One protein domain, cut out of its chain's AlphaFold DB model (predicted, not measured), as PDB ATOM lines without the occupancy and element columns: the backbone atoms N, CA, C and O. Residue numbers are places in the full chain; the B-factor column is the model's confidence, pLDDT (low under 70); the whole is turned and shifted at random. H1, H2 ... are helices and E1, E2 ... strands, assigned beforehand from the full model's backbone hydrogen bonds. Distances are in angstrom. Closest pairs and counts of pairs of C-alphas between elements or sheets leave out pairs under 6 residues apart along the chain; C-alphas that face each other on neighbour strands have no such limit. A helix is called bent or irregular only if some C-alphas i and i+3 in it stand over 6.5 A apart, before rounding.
ATOM      1  N   PHE A   4     117.655 134.201 109.953       90.94
ATOM      2  CA  PHE A   4     117.682 133.071 109.019       90.94
ATOM      3  C   PHE A   4     118.857 132.105 109.264       90.94
ATOM      4  O   PHE A   4     118.703 130.895 109.119       90.94
ATOM      5  N   HIS A   5     120.024 132.622 109.667       92.69
ATOM      6  CA  HIS A   5     121.183 131.787 110.000       92.69
ATOM      7  C   HIS A   5     120.878 130.943 111.246       92.69
ATOM      8  O   HIS A   5     121.049 129.728 111.218       92.69
ATOM      9  N   LEU A   6     120.364 131.571 112.310       94.62
ATOM     10  CA  LEU A   6     119.948 130.872 113.533       94.62
ATOM     11  C   LEU A   6     118.907 129.787 113.252       94.62
ATOM     12  O   LEU A   6     119.048 128.662 113.727       94.62
ATOM     13  N   PHE A   7     117.901 130.115 112.438       94.69
ATOM     14  CA  PHE A   7     116.906 129.155 111.972       94.69
ATOM     15  C   PHE A   7     117.561 127.943 111.293       94.69
ATOM     16  O   PHE A   7     117.200 126.810 111.599       94.69
ATOM     17  N   ALA A   8     118.533 128.161 110.403       95.88
ATOM     18  CA  ALA A   8     119.172 127.080 109.659       95.88
ATOM     19  C   ALA A   8     120.037 126.162 110.540       95.88
ATOM     20  O   ALA A   8     120.021 124.952 110.330       95.88
ATOM     21  N   LEU A   9     120.737 126.708 111.542       97.00
ATOM     22  CA  LEU A   9     121.471 125.908 112.534       97.00
ATOM     23  C   LEU A   9     120.510 125.030 113.341       97.00
ATOM     24  O   LEU A   9     120.656 123.814 113.390       97.00
ATOM     25  N   GLN A  10     119.456 125.641 113.883       97.38
ATOM     26  CA  GLN A  10     118.431 124.927 114.644       97.38
ATOM     27  C   GLN A  10     117.705 123.870 113.810       97.38
ATOM     28  O   GLN A  10     117.241 122.865 114.350       97.38
ATOM     29  N   LEU A  11     117.550 124.115 112.510       96.94
ATOM     30  CA  LEU A  11     116.984 123.154 111.582       96.94
ATOM     31  C   LEU A  11     117.928 121.966 111.378       96.94
ATOM     32  O   LEU A  11     117.466 120.832 111.469       96.94
ATOM     33  N   ALA A  12     119.219 122.215 111.149       97.44
ATOM     34  CA  ALA A  12     120.226 121.170 110.979       97.44
ATOM     35  C   ALA A  12     120.253 120.201 112.173       97.44
ATOM     36  O   ALA A  12     120.176 118.994 111.965       97.44
ATOM     37  N   ASP A  13     120.213 120.724 113.404       97.50
ATOM     38  CA  ASP A  13     120.193 119.921 114.640       97.50
ATOM     39  C   ASP A  13     118.954 119.013 114.781       97.50
ATOM     40  O   ASP A  13     118.942 118.079 115.581       97.50
ATOM     41  N   ARG A  14     117.867 119.317 114.059       97.31
ATOM     42  CA  ARG A  14     116.577 118.610 114.156       97.31
ATOM     43  C   ARG A  14     116.340 117.624 113.022       97.31
ATOM     44  O   ARG A  14     115.406 116.826 113.105       97.31
ATOM     45  N   LEU A  15     117.107 117.723 111.942       97.25
ATOM     46  CA  LEU A  15     116.980 116.803 110.823       97.25
ATOM     47  C   LEU A  15     117.588 115.440 111.187       97.25
ATOM     48  O   LEU A  15     118.520 115.364 111.981       97.25
ATOM     49  N   PRO A  16     117.069 114.341 110.618       95.44
ATOM     50  CA  PRO A  16     117.637 113.024 110.854       95.44
ATOM     51  C   PRO A  16     119.039 112.922 110.237       95.44
ATOM     52  O   PRO A  16     119.229 113.157 109.040       95.44
ATOM     53  N   GLY A  17     120.004 112.508 111.060       92.69
ATOM     54  CA  GLY A  17     121.417 112.403 110.696       92.69
ATOM     55  C   GLY A  17     122.208 113.702 110.915       92.69
ATOM     56  O   GLY A  17     121.631 114.726 111.270       92.69
ATOM     57  N   PRO A  18     123.537 113.667 110.725       94.75
ATOM     58  CA  PRO A  18     124.386 114.837 110.914       94.75
ATOM     59  C   PRO A  18     124.249 115.796 109.726       94.75
ATOM     60  O   PRO A  18     124.700 115.500 108.619       94.75
ATOM     61  N   TRP A  19     123.631 116.953 109.958       97.38
ATOM     62  CA  TRP A  19     123.553 118.037 108.980       97.38
ATOM     63  C   TRP A  19     124.439 119.205 109.406       97.38
ATOM     64  O   TRP A  19     124.409 119.641 110.551       97.38
ATOM     65  N   THR A  20     125.196 119.755 108.460       96.62
ATOM     66  CA  THR A  20     126.016 120.956 108.654       96.62
ATOM     67  C   THR A  20     125.429 122.116 107.864       96.62
ATOM     68  O   THR A  20     125.185 121.987 106.664       96.62
ATOM     69  N   ALA A  21     125.221 123.262 108.511       96.44
ATOM     70  CA  ALA A  21     124.701 124.461 107.862       96.44
ATOM     71  C   ALA A  21     125.832 125.374 107.358       96.44
ATOM     72  O   ALA A  21     126.642 125.872 108.137       96.44
ATOM     73  N   LEU A  22     125.848 125.647 106.054       94.50
ATOM     74  CA  LEU A  22     126.763 126.589 105.410       94.50
ATOM     75  C   LEU A  22     125.998 127.836 104.971       94.50
ATOM     76  O   LEU A  22     125.386 127.867 103.899       94.50
ATOM     77  N   TYR A  23     126.006 128.858 105.821       93.50
ATOM     78  CA  TYR A  23     125.362 130.137 105.539       93.50
ATOM     79  C   TYR A  23     126.173 130.963 104.533       93.50
ATOM     80  O   TYR A  23     127.386 131.123 104.674       93.50
ATOM     81  N   ARG A  24     125.481 131.548 103.554       91.81
ATOM     82  CA  ARG A  24     126.020 132.503 102.588       91.81
ATOM     83  C   ARG A  24     125.171 133.769 102.549       91.81
ATOM     84  O   ARG A  24     123.941 133.742 102.575       91.81
ATOM     85  N   GLN A  25     125.864 134.892 102.448       90.25
ATOM     86  CA  GLN A  25     125.281 136.176 102.086       90.25
ATOM     87  C   GLN A  25     125.696 136.489 100.652       90.25
ATOM     88  O   GLN A  25     126.848 136.256 100.291       90.25
ATOM     89  N   TYR A  26     124.771 137.017  99.857       87.81
ATOM     90  CA  TYR A  26     125.004 137.359  98.457       87.81
ATOM     91  C   TYR A  26     125.017 138.885  98.306       87.81
ATOM     92  O   TYR A  26     123.952 139.507  98.355       87.81
ATOM     93  N   PRO A  27     126.198 139.516  98.160       85.31
ATOM     94  CA  PRO A  27     126.304 140.954  97.917       85.31
ATOM     95  C   PRO A  27     125.620 141.387  96.616       85.31
ATOM     96  O   PRO A  27     125.085 142.492  96.536       85.31
ATOM     97  N   ARG A  28     125.624 140.523  95.595       85.56
ATOM     98  CA  ARG A  28     124.934 140.730  94.319       85.56
ATOM     99  C   ARG A  28     124.044 139.535  94.017       85.56
ATOM    100  O   ARG A  28     124.391 138.396  94.304       85.56
ATOM    101  N   ALA A  29     122.917 139.778  93.352       75.19
ATOM    102  CA  ALA A  29     122.017 138.694  92.958       75.19
ATOM    103  C   ALA A  29     122.684 137.655  92.038       75.19
ATOM    104  O   ALA A  29     122.363 136.473  92.118       75.19
ATOM    105  N   ALA A  30     123.634 138.087  91.201       83.50
ATOM    106  CA  ALA A  30     124.420 137.195  90.352       83.50
ATOM    107  C   ALA A  30     125.250 136.186  91.165       83.50
ATOM    108  O   ALA A  30     125.452 135.064  90.711       83.50
ATOM    109  N   ASP A  31     125.657 136.535  92.390       84.88
ATOM    110  CA  ASP A  31     126.461 135.661  93.252       84.88
ATOM    111  C   ASP A  31     125.642 134.456  93.754       84.88
ATOM    112  O   ASP A  31     126.198 133.413  94.090       84.88
ATOM    113  N   GLN A  32     124.308 134.572  93.767       87.31
ATOM    114  CA  GLN A  32     123.399 133.482  94.122       87.31
ATOM    115  C   GLN A  32     123.236 132.456  92.989       87.31
ATOM    116  O   GLN A  32     122.827 131.316  93.224       87.31
ATOM    117  N   PHE A  33     123.536 132.848  91.747       85.19
ATOM    118  CA  PHE A  33     123.224 132.059  90.557       85.19
ATOM    119  C   PHE A  33     123.821 130.649  90.622       85.19
ATOM    120  O   PHE A  33     123.123 129.673  90.337       85.19
ATOM    121  N   ALA A  34     125.069 130.540  91.088       83.88
ATOM    122  CA  ALA A  34     125.774 129.271  91.242       83.88
ATOM    123  C   ALA A  34     125.037 128.288  92.169       83.88
ATOM    124  O   ALA A  34     124.944 127.105  91.854       83.88
ATOM    125  N   ASP A  35     124.456 128.770  93.272       87.06
ATOM    126  CA  ASP A  35     123.694 127.922  94.193       87.06
ATOM    127  C   ASP A  35     122.331 127.535  93.597       87.06
ATOM    128  O   ASP A  35     121.934 126.372  93.648       87.06
ATOM    129  N   THR A  36     121.633 128.479  92.955       87.50
ATOM    130  CA  THR A  36     120.312 128.207  92.353       87.50
ATOM    131  C   THR A  36     120.368 127.240  91.171       87.50
ATOM    132  O   THR A  36     119.425 126.480  90.963       87.50
ATOM    133  N   CYS A  37     121.470 127.227  90.416       85.88
ATOM    134  CA  CYS A  37     121.640 126.334  89.271       85.88
ATOM    135  C   CYS A  37     121.821 124.870  89.666       85.88
ATOM    136  O   CYS A  37     121.509 123.985  88.870       85.88
ATOM    137  N   ARG A  38     122.288 124.620  90.894       89.19
ATOM    138  CA  ARG A  38     122.450 123.274  91.448       89.19
ATOM    139  C   ARG A  38     121.160 122.720  92.045       89.19
ATOM    140  O   ARG A  38     121.131 121.551  92.407       89.19
ATOM    141  N   VAL A  39     120.106 123.523  92.195       91.31
ATOM    142  CA  VAL A  39     118.843 123.030  92.751       91.31
ATOM    143  C   VAL A  39     118.222 122.025  91.788       91.31
ATOM    144  O   VAL A  39     118.068 122.298  90.597       91.31
ATOM    145  N   TRP A  40     117.825 120.875  92.329       91.25
ATOM    146  CA  TRP A  40     117.134 119.805  91.618       91.25
ATOM    147  C   TRP A  40     115.674 120.198  91.394       91.25
ATOM    148  O   TRP A  40     114.742 119.706  92.025       91.25
ATOM    149  N   THR A  41     115.487 121.187  90.532       77.56
ATOM    150  CA  THR A  41     114.198 121.772  90.185       77.56
ATOM    151  C   THR A  41     114.178 122.078  88.691       77.56
ATOM    152  O   THR A  41     115.188 122.573  88.170       77.56
ATOM    153  N   PRO A  42     113.037 121.835  88.012       68.88
ATOM    154  CA  PRO A  42     112.848 122.239  86.624       68.88
ATOM    155  C   PRO A  42     113.171 123.720  86.429       68.88
ATOM    156  O   PRO A  42     112.893 124.544  87.307       68.88
ATOM    157  N   LEU A  43     113.734 124.069  85.271       67.06
ATOM    158  CA  LEU A  43     114.205 125.426  84.972       67.06
ATOM    159  C   LEU A  43     113.128 126.498  85.244       67.06
ATOM    160  O   LEU A  43     113.424 127.548  85.816       67.06
ATOM    161  N   ASP A  44     111.868 126.177  84.946       66.06
ATOM    162  CA  ASP A  44     110.716 127.079  85.047       66.06
ATOM    163  C   ASP A  44     110.346 127.473  86.488       66.06
ATOM    164  O   ASP A  44     109.731 128.516  86.712       66.06
ATOM    165  N   ALA A  45     110.744 126.684  87.493       68.56
ATOM    166  CA  ALA A  45     110.466 126.970  88.906       68.56
ATOM    167  C   ALA A  45     111.614 127.716  89.621       68.56
ATOM    168  O   ALA A  45     111.459 128.155  90.767       68.56
ATOM    169  N   ARG A  46     112.747 127.952  88.942       72.31
ATOM    170  CA  ARG A  46     113.919 128.667  89.489       72.31
ATOM    171  C   ARG A  46     113.690 130.150  89.844       72.31
ATOM    172  O   ARG A  46     114.310 130.611  90.807       72.31
ATOM    173  N   PRO A  47     112.791 130.923  89.195       68.25
ATOM    174  CA  PRO A  47     112.539 132.311  89.598       68.25
ATOM    175  C   PRO A  47     112.067 132.466  91.057       68.25
ATOM    176  O   PRO A  47     112.308 133.502  91.680       68.25
ATOM    177  N   ALA A  48     111.434 131.439  91.638       74.12
ATOM    178  CA  ALA A  48     110.949 131.468  93.020       74.12
ATOM    179  C   ALA A  48     112.077 131.471  94.073       74.12
ATOM    180  O   ALA A  48     111.879 131.958  95.192       74.12
ATOM    181  N   ILE A  49     113.262 130.971  93.709       78.25
ATOM    182  CA  ILE A  49     114.422 130.807  94.600       78.25
ATOM    183  C   ILE A  49     115.551 131.809  94.316       78.25
ATOM    184  O   ILE A  49     116.469 131.932  95.124       78.25
ATOM    185  N   ALA A  50     115.473 132.548  93.208       79.88
ATOM    186  CA  ALA A  50     116.470 133.529  92.790       79.88
ATOM    187  C   ALA A  50     116.274 134.914  93.437       79.88
ATOM    188  O   ALA A  50     115.193 135.247  93.935       79.88
ATOM    189  N   PHE A  51     117.314 135.746  93.362       79.50
ATOM    190  CA  PHE A  51     117.360 137.124  93.861       79.50
ATOM    191  C   PHE A  51     117.103 137.225  95.373       79.50
ATOM    192  O   PHE A  51     116.210 137.950  95.825       79.50
ATOM    193  N   ARG A  52     117.854 136.458  96.170       83.62
ATOM    194  CA  ARG A  52     117.845 136.524  97.640       83.62
ATOM    195  C   ARG A  52     119.188 137.011  98.162       83.62
ATOM    196  O   ARG A  52     120.229 136.670  97.618       83.62
ATOM    197  N   SER A  53     119.152 137.805  99.231       82.44
ATOM    198  CA  SER A  53     120.350 138.327  99.900       82.44
ATOM    199  C   SER A  53     121.019 137.297 100.813       82.44
ATOM    200  O   SER A  53     122.201 137.435 101.129       82.44
ATOM    201  N   HIS A  54     120.285 136.256 101.216       87.75
ATOM    202  CA  HIS A  54     120.740 135.213 102.132       87.75
ATOM    203  C   HIS A  54     120.310 133.832 101.642       87.75
ATOM    204  O   HIS A  54     119.187 133.648 101.165       87.75
ATOM    205  N   GLY A  55     121.195 132.857 101.810       92.12
ATOM    206  CA  GLY A  55     120.925 131.448 101.563       92.12
ATOM    207  C   GLY A  55     121.773 130.583 102.482       92.12
ATOM    208  O   GLY A  55     122.806 131.017 102.984       92.12
ATOM    209  N   THR A  56     121.330 129.360 102.726       95.19
ATOM    210  CA  THR A  56     122.082 128.398 103.531       95.19
ATOM    211  C   THR A  56     122.023 127.046 102.856       95.19
ATOM    212  O   THR A  56     120.942 126.575 102.529       95.19
ATOM    213  N   THR A  57     123.170 126.400 102.672       95.69
ATOM    214  CA  THR A  57     123.203 125.001 102.226       95.69
ATOM    215  C   THR A  57     123.347 124.111 103.448       95.69
ATOM    216  O   THR A  57     124.336 124.222 104.169       95.69
ATOM    217  N   LEU A  58     122.372 123.242 103.700       96.88
ATOM    218  CA  LEU A  58     122.531 122.140 104.638       96.88
ATOM    219  C   LEU A  58     123.180 120.978 103.896       96.88
ATOM    220  O   LEU A  58     122.670 120.574 102.854       96.88
ATOM    221  N   ARG A  59     124.283 120.452 104.422       96.44
ATOM    222  CA  ARG A  59     124.985 119.291 103.862       96.44
ATOM    223  C   ARG A  59     124.949 118.141 104.850       96.44
ATOM    224  O   ARG A  59     125.201 118.358 106.035       96.44
ATOM    225  N   ARG A  60     124.673 116.946 104.357       94.69
ATOM    226  CA  ARG A  60     124.784 115.690 105.094       94.69
ATOM    227  C   ARG A  60     125.975 114.891 104.563       94.69
ATOM    228  O   ARG A  60     126.426 115.116 103.444       94.69
ATOM    229  N   GLU A  61     126.495 113.973 105.371       89.50
ATOM    230  CA  GLU A  61     127.665 113.144 105.033       89.50
ATOM    231  C   GLU A  61     127.464 112.211 103.825       89.50
ATOM    232  O   GLU A  61     128.437 111.796 103.209       89.50
ATOM    233  N   ASP A  62     126.223 111.891 103.454       87.94
ATOM    234  CA  ASP A  62     125.872 111.047 102.300       87.94
ATOM    235  C   ASP A  62     125.766 111.829 100.968       87.94
ATOM    236  O   ASP A  62     125.196 111.335  99.983       87.94
ATOM    237  N   ASP A  63     126.334 113.039 100.946       88.06
ATOM    238  CA  ASP A  63     126.265 114.057  99.891       88.06
ATOM    239  C   ASP A  63     124.855 114.598  99.608       88.06
ATOM    240  O   ASP A  63     124.633 115.251  98.581       88.06
ATOM    241  N   LEU A  64     123.884 114.360 100.498       94.38
ATOM    242  CA  LEU A  64     122.599 115.044 100.403       94.38
ATOM    243  C   LEU A  64     122.761 116.512 100.792       94.38
ATOM    244  O   LEU A  64     123.306 116.862 101.841       94.38
ATOM    245  N   GLU A  65     122.232 117.383  99.944       96.25
ATOM    246  CA  GLU A  65     122.291 118.823 100.121       96.25
ATOM    247  C   GLU A  65     120.894 119.438  99.996       96.25
ATOM    248  O   GLU A  65     120.139 119.168  99.060       96.25
ATOM    249  N   LEU A  66     120.543 120.298 100.951       96.12
ATOM    250  CA  LEU A  66     119.324 121.100 100.918       96.12
ATOM    251  C   LEU A  66     119.705 122.573 100.874       96.12
ATOM    252  O   LEU A  66     120.366 123.084 101.775       96.12
ATOM    253  N   TYR A  67     119.248 123.276  99.849       95.38
ATOM    254  CA  TYR A  67     119.406 124.713  99.740       95.38
ATOM    255  C   TYR A  67     118.194 125.417 100.343       95.38
ATOM    256  O   TYR A  67     117.054 125.267  99.894       95.38
ATOM    257  N   LEU A  68     118.454 126.178 101.398       94.50
ATOM    258  CA  LEU A  68     117.493 127.019 102.083       94.50
ATOM    259  C   LEU A  68     117.627 128.439 101.556       94.50
ATOM    260  O   LEU A  68     118.719 129.011 101.578       94.50
ATOM    261  N   VAL A  69     116.506 129.050 101.192       91.50
ATOM    262  CA  VAL A  69     116.461 130.484 100.897       91.50
ATOM    263  C   VAL A  69     115.323 131.151 101.628       91.50
ATOM    264  O   VAL A  69     114.216 130.616 101.736       91.50
ATOM    265  N   GLU A  70     115.595 132.354 102.114       86.00
ATOM    266  CA  GLU A  70     114.551 133.195 102.664       86.00
ATOM    267  C   GLU A  70     113.559 133.575 101.556       86.00
ATOM    268  O   GLU A  70     113.917 133.874 100.417       86.00
ATOM    269  N   HIS A  71     112.275 133.523 101.877       79.00
ATOM    270  CA  HIS A  71     111.178 133.818 100.974       79.00
ATOM    271  C   HIS A  71     110.328 134.955 101.539       79.00
ATOM    272  O   HIS A  71     110.327 135.242 102.738       79.00
ATOM    273  N   ARG A  72     109.547 135.599 100.664       73.88
ATOM    274  CA  ARG A  72     108.626 136.674 101.052       73.88
ATOM    275  C   ARG A  72     107.747 136.255 102.236       73.88
ATOM    276  O   ARG A  72     107.247 135.125 102.272       73.88
ATOM    277  N   ARG A  73     107.487 137.223 103.126       77.31
ATOM    278  CA  ARG A  73     106.608 137.118 104.308       77.31
ATOM    279  C   ARG A  73     107.125 136.167 105.402       77.31
ATOM    280  O   ARG A  73     106.333 135.416 105.964       77.31
ATOM    281  N   GLY A  74     108.432 136.181 105.685       78.69
ATOM    282  CA  GLY A  74     109.022 135.387 106.777       78.69
ATOM    283  C   GLY A  74     108.926 133.878 106.546       78.69
ATOM    284  O   GLY A  74     108.719 133.101 107.480       78.69
ATOM    285  N   ARG A  75     108.995 133.469 105.277       87.50
ATOM    286  CA  ARG A  75     108.952 132.066 104.866       87.50
ATOM    287  C   ARG A  75     110.340 131.601 104.463       87.50
ATOM    288  O   ARG A  75     111.207 132.408 104.156       87.50
ATOM    289  N   VAL A  76     110.520 130.293 104.411       90.75
ATOM    290  CA  VAL A  76     111.709 129.645 103.860       90.75
ATOM    291  C   VAL A  76     111.283 128.697 102.751       90.75
ATOM    292  O   VAL A  76     110.265 128.012 102.883       90.75
ATOM    293  N   LEU A  77     112.040 128.673 101.660       92.06
ATOM    294  CA  LEU A  77     111.983 127.589 100.686       92.06
ATOM    295  C   LEU A  77     113.114 126.614 100.976       92.06
ATOM    296  O   LEU A  77     114.244 127.033 101.225       92.06
ATOM    297  N   VAL A  78     112.789 125.330 100.937       93.31
ATOM    298  CA  VAL A  78     113.727 124.227 101.116       93.31
ATOM    299  C   VAL A  78     113.774 123.453  99.817       93.31
ATOM    300  O   VAL A  78     112.769 122.861  99.415       93.31
ATOM    301  N   CYS A  79     114.931 123.483  99.170       93.94
ATOM    302  CA  CYS A  79     115.088 123.000  97.812       93.94
ATOM    303  C   CYS A  79     116.166 121.909  97.790       93.94
ATOM    304  O   CYS A  79     117.302 122.187  98.180       93.94
ATOM    305  N   PRO A  80     115.851 120.682  97.352       95.44
ATOM    306  CA  PRO A  80     116.859 119.650  97.126       95.44
ATOM    307  C   PRO A  80     117.912 120.120  96.124       95.44
ATOM    308  O   PRO A  80     117.580 120.735  95.113       95.44
ATOM    309  N   VAL A  81     119.180 119.834  96.392       94.75
ATOM    310  CA  VAL A  81     120.300 120.167  95.503       94.75
ATOM    311  C   VAL A  81     120.750 118.903  94.787       94.75
ATOM    312  O   VAL A  81     120.700 117.817  95.353       94.75
ATOM    313  N   ILE A  82     121.180 119.012  93.537       93.31
ATOM    314  CA  ILE A  82     121.792 117.908  92.802       93.31
ATOM    315  C   ILE A  82     123.132 117.567  93.482       93.31
ATOM    316  O   ILE A  82     124.017 118.435  93.532       93.31
ATOM    317  N   PRO A  83     123.307 116.342  94.023       91.88
ATOM    318  CA  PRO A  83     124.589 115.910  94.565       91.88
ATOM    319  C   PRO A  83     125.721 116.024  93.549       91.88
ATOM    320  O   PRO A  83     125.526 115.899  92.337       91.88
ATOM    321  N   HIS A  84     126.935 116.215  94.055       87.75
ATOM    322  CA  HIS A  84     128.120 116.259  93.210       87.75
ATOM    323  C   HIS A  84     128.311 114.951  92.425       87.75
ATOM    324  O   HIS A  84     128.047 113.859  92.924       87.75
ATOM    325  N   GLY A  85     128.783 115.071  91.182       85.31
ATOM    326  CA  GLY A  85     129.063 113.927  90.309       85.31
ATOM    327  C   GLY A  85     127.858 113.383  89.535       85.31
ATOM    328  O   GLY A  85     128.047 112.522  88.680       85.31
ATOM    329  N   LEU A  86     126.645 113.893  89.773       88.62
ATOM    330  CA  LEU A  86     125.485 113.584  88.937       88.62
ATOM    331  C   LEU A  86     125.380 114.568  87.768       88.62
ATOM    332  O   LEU A  86     125.495 115.779  87.949       88.62
ATOM    333  N   HIS A  87     125.174 114.028  86.568       83.88
ATOM    334  CA  HIS A  87     125.049 114.798  85.333       83.88
ATOM    335  C   HIS A  87     123.587 115.176  85.053       83.88
ATOM    336  O   HIS A  87     122.686 114.374  85.312       83.88
ATOM    337  N   GLU A  88     123.370 116.351  84.456       80.81
ATOM    338  CA  GLU A  88     122.040 116.894  84.138       80.81
ATOM    339  C   GLU A  88     121.180 115.935  83.296       80.81
ATOM    340  O   GLU A  88     120.061 115.616  83.688       80.81
ATOM    341  N   ASP A  89     121.751 115.329  82.246       83.50
ATOM    342  CA  ASP A  89     121.091 114.298  81.420       83.50
ATOM    343  C   ASP A  89     120.448 113.141  82.205       83.50
ATOM    344  O   ASP A  89     119.506 112.501  81.725       83.50
ATOM    345  N   ILE A  90     120.997 112.808  83.378       86.75
ATOM    346  CA  ILE A  90     120.475 111.745  84.243       86.75
ATOM    347  C   ILE A  90     119.415 112.322  85.172       86.75
ATOM    348  O   ILE A  90     118.340 111.739  85.311       86.75
ATOM    349  N   THR A  91     119.698 113.466  85.791       86.44
ATOM    350  CA  THR A  91     118.780 114.088  86.748       86.44
ATOM    351  C   THR A  91     117.495 114.593  86.100       86.44
ATOM    352  O   THR A  91     116.460 114.554  86.758       86.44
ATOM    353  N   ASP A  92     117.525 114.979  84.822       86.62
ATOM    354  CA  ASP A  92     116.348 115.423  84.058       86.62
ATOM    355  C   ASP A  92     115.364 114.285  83.759       86.62
ATOM    356  O   ASP A  92     114.184 114.514  83.494       86.62
ATOM    357  N   ARG A  93     115.829 113.033  83.820       87.38
ATOM    358  CA  ARG A  93     115.001 111.831  83.616       87.38
ATOM    359  C   ARG A  93     114.393 111.304  84.909       87.38
ATOM    360  O   ARG A  93     113.623 110.346  84.874       87.38
ATOM    361  N   ILE A  94     114.759 111.894  86.042       90.06
ATOM    362  CA  ILE A  94     114.327 111.471  87.368       90.06
ATOM    363  C   ILE A  94     113.362 112.522  87.903       90.06
ATOM    364  O   ILE A  94     113.684 113.710  87.865       90.06
ATOM    365  N   PRO A  95     112.187 112.118  88.418       89.44
ATOM    366  CA  PRO A  95     111.256 113.054  89.028       89.44
ATOM    367  C   PRO A  95     111.961 113.920  90.075       89.44
ATOM    368  O   PRO A  95     112.512 113.408  91.051       89.44
ATOM    369  N   ALA A  96     111.951 115.236  89.851       88.06
ATOM    370  CA  ALA A  96     112.580 116.183  90.758       88.06
ATOM    371  C   ALA A  96     111.950 116.057  92.156       88.06
ATOM    372  O   ALA A  96     110.716 116.066  92.272       88.06
ATOM    373  N   PRO A  97     112.755 115.953  93.228       91.75
ATOM    374  CA  PRO A  97     112.198 115.883  94.563       91.75
ATOM    375  C   PRO A  97     111.504 117.205  94.929       91.75
ATOM    376  O   PRO A  97     111.875 118.279  94.442       91.75
ATOM    377  N   PRO A  98     110.469 117.157  95.783       90.88
ATOM    378  CA  PRO A  98     109.624 118.311  96.026       90.88
ATOM    379  C   PRO A  98     110.389 119.414  96.761       90.88
ATOM    380  O   PRO A  98     111.039 119.182  97.780       90.88
ATOM    381  N   THR A  99     110.225 120.644  96.279       90.31
ATOM    382  CA  THR A  99     110.581 121.851  97.032       90.31
ATOM    383  C   THR A  99     109.423 122.216  97.954       90.31
ATOM    384  O   THR A  99     108.266 122.251  97.527       90.31
ATOM    385  N   VAL A 100     109.713 122.510  99.222       90.19
ATOM    386  CA  VAL A 100     108.682 122.868 100.209       90.19
ATOM    387  C   VAL A 100     108.870 124.284 100.730       90.19
ATOM    388  O   VAL A 100     109.983 124.732 100.993       90.19
ATOM    389  N   ALA A 101     107.751 124.982 100.918       89.62
ATOM    390  CA  ALA A 101     107.707 126.277 101.580       89.62
ATOM    391  C   ALA A 101     107.232 126.118 103.030       89.62
ATOM    392  O   ALA A 101     106.224 125.458 103.300       89.62
ATOM    393  N   GLY A 102     107.925 126.762 103.964       87.00
ATOM    394  CA  GLY A 102     107.617 126.727 105.390       87.00
ATOM    395  C   GLY A 102     107.659 128.105 106.037       87.00
ATOM    396  O   GLY A 102     108.130 129.074 105.447       87.00
ATOM    397  N   LEU A 103     107.148 128.187 107.264       90.25
ATOM    398  CA  LEU A 103     107.466 129.296 108.166       90.25
ATOM    399  C   LEU A 103     108.888 129.101 108.709       90.25
ATOM    400  O   LEU A 103     109.385 127.973 108.712       90.25
ATOM    401  N   LEU A 104     109.503 130.171 109.217       91.62
ATOM    402  CA  LEU A 104     110.775 130.127 109.956       91.62
ATOM    403  C   LEU A 104     110.614 129.509 111.365       91.62
ATOM    404  O   LEU A 104     111.047 130.071 112.364       91.62
ATOM    405  N   ASP A 105     109.964 128.349 111.438       94.00
ATOM    406  CA  ASP A 105     109.827 127.505 112.626       94.00
ATOM    407  C   ASP A 105     110.673 126.240 112.392       94.00
ATOM    408  O   ASP A 105     110.282 125.402 111.570       94.00
ATOM    409  N   PRO A 106     111.833 126.092 113.065       95.69
ATOM    410  CA  PRO A 106     112.745 124.977 112.824       95.69
ATOM    411  C   PRO A 106     112.116 123.607 113.075       95.69
ATOM    412  O   PRO A 106     112.403 122.668 112.341       95.69
ATOM    413  N   ALA A 107     111.240 123.472 114.075       96.44
ATOM    414  CA  ALA A 107     110.629 122.186 114.410       96.44
ATOM    415  C   ALA A 107     109.620 121.761 113.337       96.44
ATOM    416  O   ALA A 107     109.662 120.633 112.841       96.44
ATOM    417  N   ARG A 108     108.748 122.684 112.912       95.31
ATOM    418  CA  ARG A 108     107.791 122.411 111.826       95.31
ATOM    419  C   ARG A 108     108.479 122.216 110.482       95.31
ATOM    420  O   ARG A 108     108.014 121.406 109.680       95.31
ATOM    421  N   ALA A 109     109.545 122.967 110.213       95.06
ATOM    422  CA  ALA A 109     110.342 122.800 109.006       95.06
ATOM    423  C   ALA A 109     111.024 121.426 108.988       95.06
ATOM    424  O   ALA A 109     110.883 120.717 107.996       95.06
ATOM    425  N   ALA A 110     111.660 121.015 110.090       97.06
ATOM    426  CA  ALA A 110     112.299 119.705 110.207       97.06
ATOM    427  C   ALA A 110     111.301 118.571 109.956       97.06
ATOM    428  O   ALA A 110     111.546 117.721 109.107       97.06
ATOM    429  N   TRP A 111     110.131 118.612 110.608       96.31
ATOM    430  CA  TRP A 111     109.079 117.616 110.387       96.31
ATOM    431  C   TRP A 111     108.655 117.546 108.914       96.31
ATOM    432  O   TRP A 111     108.621 116.464 108.338       96.31
ATOM    433  N   ARG A 112     108.401 118.694 108.268       95.25
ATOM    434  CA  ARG A 112     108.021 118.731 106.845       95.25
ATOM    435  C   ARG A 112     109.109 118.190 105.925       95.25
ATOM    436  O   ARG A 112     108.783 117.535 104.939       95.25
ATOM    437  N   ILE A 113     110.371 118.497 106.206       95.75
ATOM    438  CA  ILE A 113     111.503 118.020 105.411       95.75
ATOM    439  C   ILE A 113     111.618 116.504 105.548       95.75
ATOM    440  O   ILE A 113     111.664 115.812 104.534       95.75
ATOM    441  N   THR A 114     111.583 115.990 106.775       96.69
ATOM    442  CA  THR A 114     111.660 114.553 107.056       96.69
ATOM    443  C   THR A 114     110.500 113.775 106.445       96.69
ATOM    444  O   THR A 114     110.722 112.718 105.869       96.69
ATOM    445  N   ASP A 115     109.281 114.305 106.528       96.19
ATOM    446  CA  ASP A 115     108.070 113.641 106.037       96.19
ATOM    447  C   ASP A 115     107.941 113.705 104.506       96.19
ATOM    448  O   ASP A 115     107.562 112.731 103.862       96.19
ATOM    449  N   ARG A 116     108.270 114.854 103.896       94.50
ATOM    450  CA  ARG A 116     107.908 115.131 102.493       94.50
ATOM    451  C   ARG A 116     109.079 115.259 101.543       94.50
ATOM    452  O   ARG A 116     108.909 114.989 100.360       94.50
ATOM    453  N   VAL A 117     110.240 115.703 102.014       94.88
ATOM    454  CA  VAL A 117     111.389 115.985 101.142       94.88
ATOM    455  C   VAL A 117     112.350 114.808 101.137       94.88
ATOM    456  O   VAL A 117     112.634 114.269 100.071       94.88
ATOM    457  N   LEU A 118     112.816 114.374 102.311       95.56
ATOM    458  CA  LEU A 118     113.879 113.374 102.423       95.56
ATOM    459  C   LEU A 118     113.550 112.023 101.772       95.56
ATOM    460  O   LEU A 118     114.447 111.499 101.113       95.56
ATOM    461  N   PRO A 119     112.326 111.462 101.864       95.69
ATOM    462  CA  PRO A 119     112.028 110.183 101.219       95.69
ATOM    463  C   PRO A 119     112.174 110.260  99.696       95.69
ATOM    464  O   PRO A 119     112.875 109.450  99.090       95.69
ATOM    465  N   HIS A 120     111.590 111.291  99.081       95.12
ATOM    466  CA  HIS A 120     111.664 111.512  97.636       95.12
ATOM    467  C   HIS A 120     113.076 111.885  97.189       95.12
ATOM    468  O   HIS A 120     113.538 111.417  96.153       95.12
ATOM    469  N   TYR A 121     113.776 112.707  97.973       95.50
ATOM    470  CA  TYR A 121     115.135 113.119  97.650       95.50
ATOM    471  C   TYR A 121     116.107 111.939  97.711       95.50
ATOM    472  O   TYR A 121     116.868 111.726  96.772       95.50
ATOM    473  N   THR A 122     116.011 111.111  98.753       94.81
ATOM    474  CA  THR A 122     116.816 109.890  98.882       94.81
ATOM    475  C   THR A 122     116.544 108.937  97.718       94.81
ATOM    476  O   THR A 122     117.487 108.463  97.088       94.81
ATOM    477  N   ALA A 123     115.273 108.710  97.364       94.50
ATOM    478  CA  ALA A 123     114.912 107.859  96.229       94.50
ATOM    479  C   ALA A 123     115.461 108.392  94.892       94.50
ATOM    480  O   ALA A 123     116.022 107.625  94.109       94.50
ATOM    481  N   ALA A 124     115.352 109.702  94.646       94.81
ATOM    482  CA  ALA A 124     115.864 110.334  93.431       94.81
ATOM    483  C   ALA A 124     117.393 110.217  93.319       94.81
ATOM    484  O   ALA A 124     117.913 109.893  92.252       94.81
ATOM    485  N   VAL A 125     118.118 110.427  94.422       94.94
ATOM    486  CA  VAL A 125     119.583 110.299  94.466       94.94
ATOM    487  C   VAL A 125     120.024 108.863  94.219       94.94
ATOM    488  O   VAL A 125     120.921 108.639  93.406       94.94
ATOM    489  N   THR A 126     119.384 107.891  94.871       94.69
ATOM    490  CA  THR A 126     119.662 106.467  94.644       94.69
ATOM    491  C   THR A 126     119.437 106.098  93.180       94.69
ATOM    492  O   THR A 126     120.358 105.598  92.536       94.69
ATOM    493  N   GLY A 127     118.280 106.454  92.611       94.56
ATOM    494  CA  GLY A 127     117.980 106.181  91.203       94.56
ATOM    495  C   GLY A 127     118.963 106.848  90.233       94.56
ATOM    496  O   GLY A 127     119.369 106.243  89.240       94.56
ATOM    497  N   ALA A 128     119.420 108.069  90.531       94.00
ATOM    498  CA  ALA A 128     120.402 108.770  89.703       94.00
ATOM    499  C   ALA A 128     121.778 108.106  89.744       94.00
ATOM    500  O   ALA A 128     122.428 107.951  88.705       94.00
ATOM    501  N   ARG A 129     122.221 107.684  90.930       93.94
ATOM    502  CA  ARG A 129     123.486 106.964  91.107       93.94
ATOM    503  C   ARG A 129     123.455 105.617  90.379       93.94
ATOM    504  O   ARG A 129     124.395 105.309  89.650       93.94
ATOM    505  N   GLU A 130     122.360 104.868  90.485       93.94
ATOM    506  CA  GLU A 130     122.165 103.602  89.767       93.94
ATOM    507  C   GLU A 130     122.175 103.787  88.243       93.94
ATOM    508  O   GLU A 130     122.891 103.079  87.533       93.94
ATOM    509  N   ALA A 131     121.448 104.784  87.727       91.81
ATOM    510  CA  ALA A 131     121.434 105.099  86.299       91.81
ATOM    511  C   ALA A 131     122.825 105.513  85.782       91.81
ATOM    512  O   ALA A 131     123.234 105.106  84.691       91.81
ATOM    513  N   THR A 132     123.573 106.277  86.584       92.31
ATOM    514  CA  THR A 132     124.956 106.675  86.277       92.31
ATOM    515  C   THR A 132     125.869 105.456  86.191       92.31
ATOM    516  O   THR A 132     126.598 105.297  85.209       92.31
ATOM    517  N   ALA A 133     125.792 104.559  87.177       91.50
ATOM    518  CA  ALA A 133     126.572 103.326  87.200       91.50
ATOM    519  C   ALA A 133     126.241 102.420  86.003       91.50
ATOM    520  O   ALA A 133     127.146 101.909  85.339       91.50
ATOM    521  N   ALA A 134     124.957 102.281  85.659       90.38
ATOM    522  CA  ALA A 134     124.519 101.502  84.504       90.38
ATOM    523  C   ALA A 134     125.043 102.076  83.175       90.38
ATOM    524  O   ALA A 134     125.457 101.324  82.289       90.38
ATOM    525  N   LEU A 135     125.064 103.405  83.025       88.81
ATOM    526  CA  LEU A 135     125.623 104.060  81.842       88.81
ATOM    527  C   LEU A 135     127.140 103.856  81.741       88.81
ATOM    528  O   LEU A 135     127.645 103.567  80.654       88.81
ATOM    529  N   ALA A 136     127.859 103.974  82.859       88.38
ATOM    530  CA  ALA A 136     129.295 103.716  82.913       88.38
ATOM    531  C   ALA A 136     129.616 102.263  82.524       88.38
ATOM    532  O   ALA A 136     130.458 102.037  81.657       88.38
ATOM    533  N   ALA A 137     128.877 101.291  83.069       89.25
ATOM    534  CA  ALA A 137     129.033  99.880  82.723       89.25
ATOM    535  C   ALA A 137     128.813  99.625  81.223       89.25
ATOM    536  O   ALA A 137     129.620  98.949  80.587       89.25
ATOM    537  N   ARG A 138     127.772 100.223  80.621       87.19
ATOM    538  CA  ARG A 138     127.510 100.114  79.173       87.19
ATOM    539  C   ARG A 138     128.648 100.677  78.326       87.19
ATOM    540  O   ARG A 138     129.011 100.053  77.337       87.19
ATOM    541  N   ARG A 139     129.228 101.820  78.712       82.81
ATOM    542  CA  ARG A 139     130.373 102.424  78.004       82.81
ATOM    543  C   ARG A 139     131.609 101.527  78.055       82.81
ATOM    544  O   ARG A 139     132.256 101.351  77.032       82.81
ATOM    545  N   SER A 140     131.882 100.911  79.204       78.62
ATOM    546  CA  SER A 140     132.983  99.951  79.364       78.62
ATOM    547  C   SER A 140     132.760  98.630  78.619       78.62
ATOM    548  O   SER A 140     133.710  97.889  78.397       78.62
TER     549      SER A 140
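What this domain is: This is residues 4 to 140 of the 159 residues of an uncharacterized protein of Streptomyces sp. 111WW2 (UniProt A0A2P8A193). A strongly twisted sheet of five strands has H1 and H5a packed on one face and H2 on the other. The long bent helix H5 begins over the sheet as H5a and runs on past it as H5b, an arm that makes much of the length; short H4 sits beside H5b, and H3 lies by H2. The printed part has 137 residues, in the order H1 E1 H2 H3 E2 E3 E4 H4 E5 H5; the sheet, E1 E2 E3 E4 E5, is antiparallel. The class is mixed, helices and strands; the whole is compact, with a radius of gyration of the C-alphas of 15.0 A, and elongated, spanning 49 by 32 by 21 A.

How they stand to each other: E2, residues 54 to 60, E3, residues 65 to 71, and E4, residues 75 to 80, form a meander, each strand the antiparallel neighbour of the one before; E2 and E3 are a hairpin, as are E3 and E4. N 58 and O 66 are 2.8 A apart, and N 67 and O 79 2.8 A. The edge strands are E1, residues 19 to 25, with N 22 and O 57 2.8 A apart, and E5, residues 100 to 103, with N 76 and O 102 2.9 A apart. H1, residues 4 to 12, is on the sheet at a height of 7.3 A, over E2 and only just E3, on which 3 of its C-alphas fall. H5, residues 106 to 140, was assigned as one helix by its hydrogen bonds but is bent: C-alphas 115 and 118 are 6.8 A apart, and its arms H5a, residues 106 to 115, and H5b, residues 118 to 140, stand at a steep tilt of 49 degrees. H5a is on the same face as H1 and touches it, closest at the C-alphas of Leu 11 and Pro 106, 4.8 A. H2, residues 29 to 37, is on the opposite face, 9.8 A over the sheet. H3, residues 43 to 48, is close to H2 but not clearly touching, the C-alphas of Thr 36 and Arg 46 being closest at 7.0 A. H4, residues 88 to 91, touches H5b at residues 128 to 132 alone, closest at the C-alphas of Ile 90 and Ala 128, 6.2 A. Every O i to N i+4 pair is within hydrogen-bond range in H1, H5a and H5b; in H2 it is 2 of 5, with 4 of 6 for i+3, and in H3 0 of 2, with 2 of 3, while H4 is too short for such a pair.

Where its parts are: H1 begins at C-alpha 4, (117.682, 133.071, 109.019). From first to last C-alpha E2 is 20.2 A, E1 19.5 A and H5b 32.8 A, ending at C-alpha 140, (132.983, 99.951, 79.364). H3 is irregular, with C-alphas 44 and 47 7.2 A apart, and H2 only just, with C-alphas 31 and 34 6.7 A apart.

The domain as a whole: The two C-alphas farthest apart, of Arg 73 and Ser 140, are 52.0 A apart. The printed part has no cut and no long link. Mean pLDDT of the printed part is 89.6; residues 42 to 45 and residue 47 are under 70.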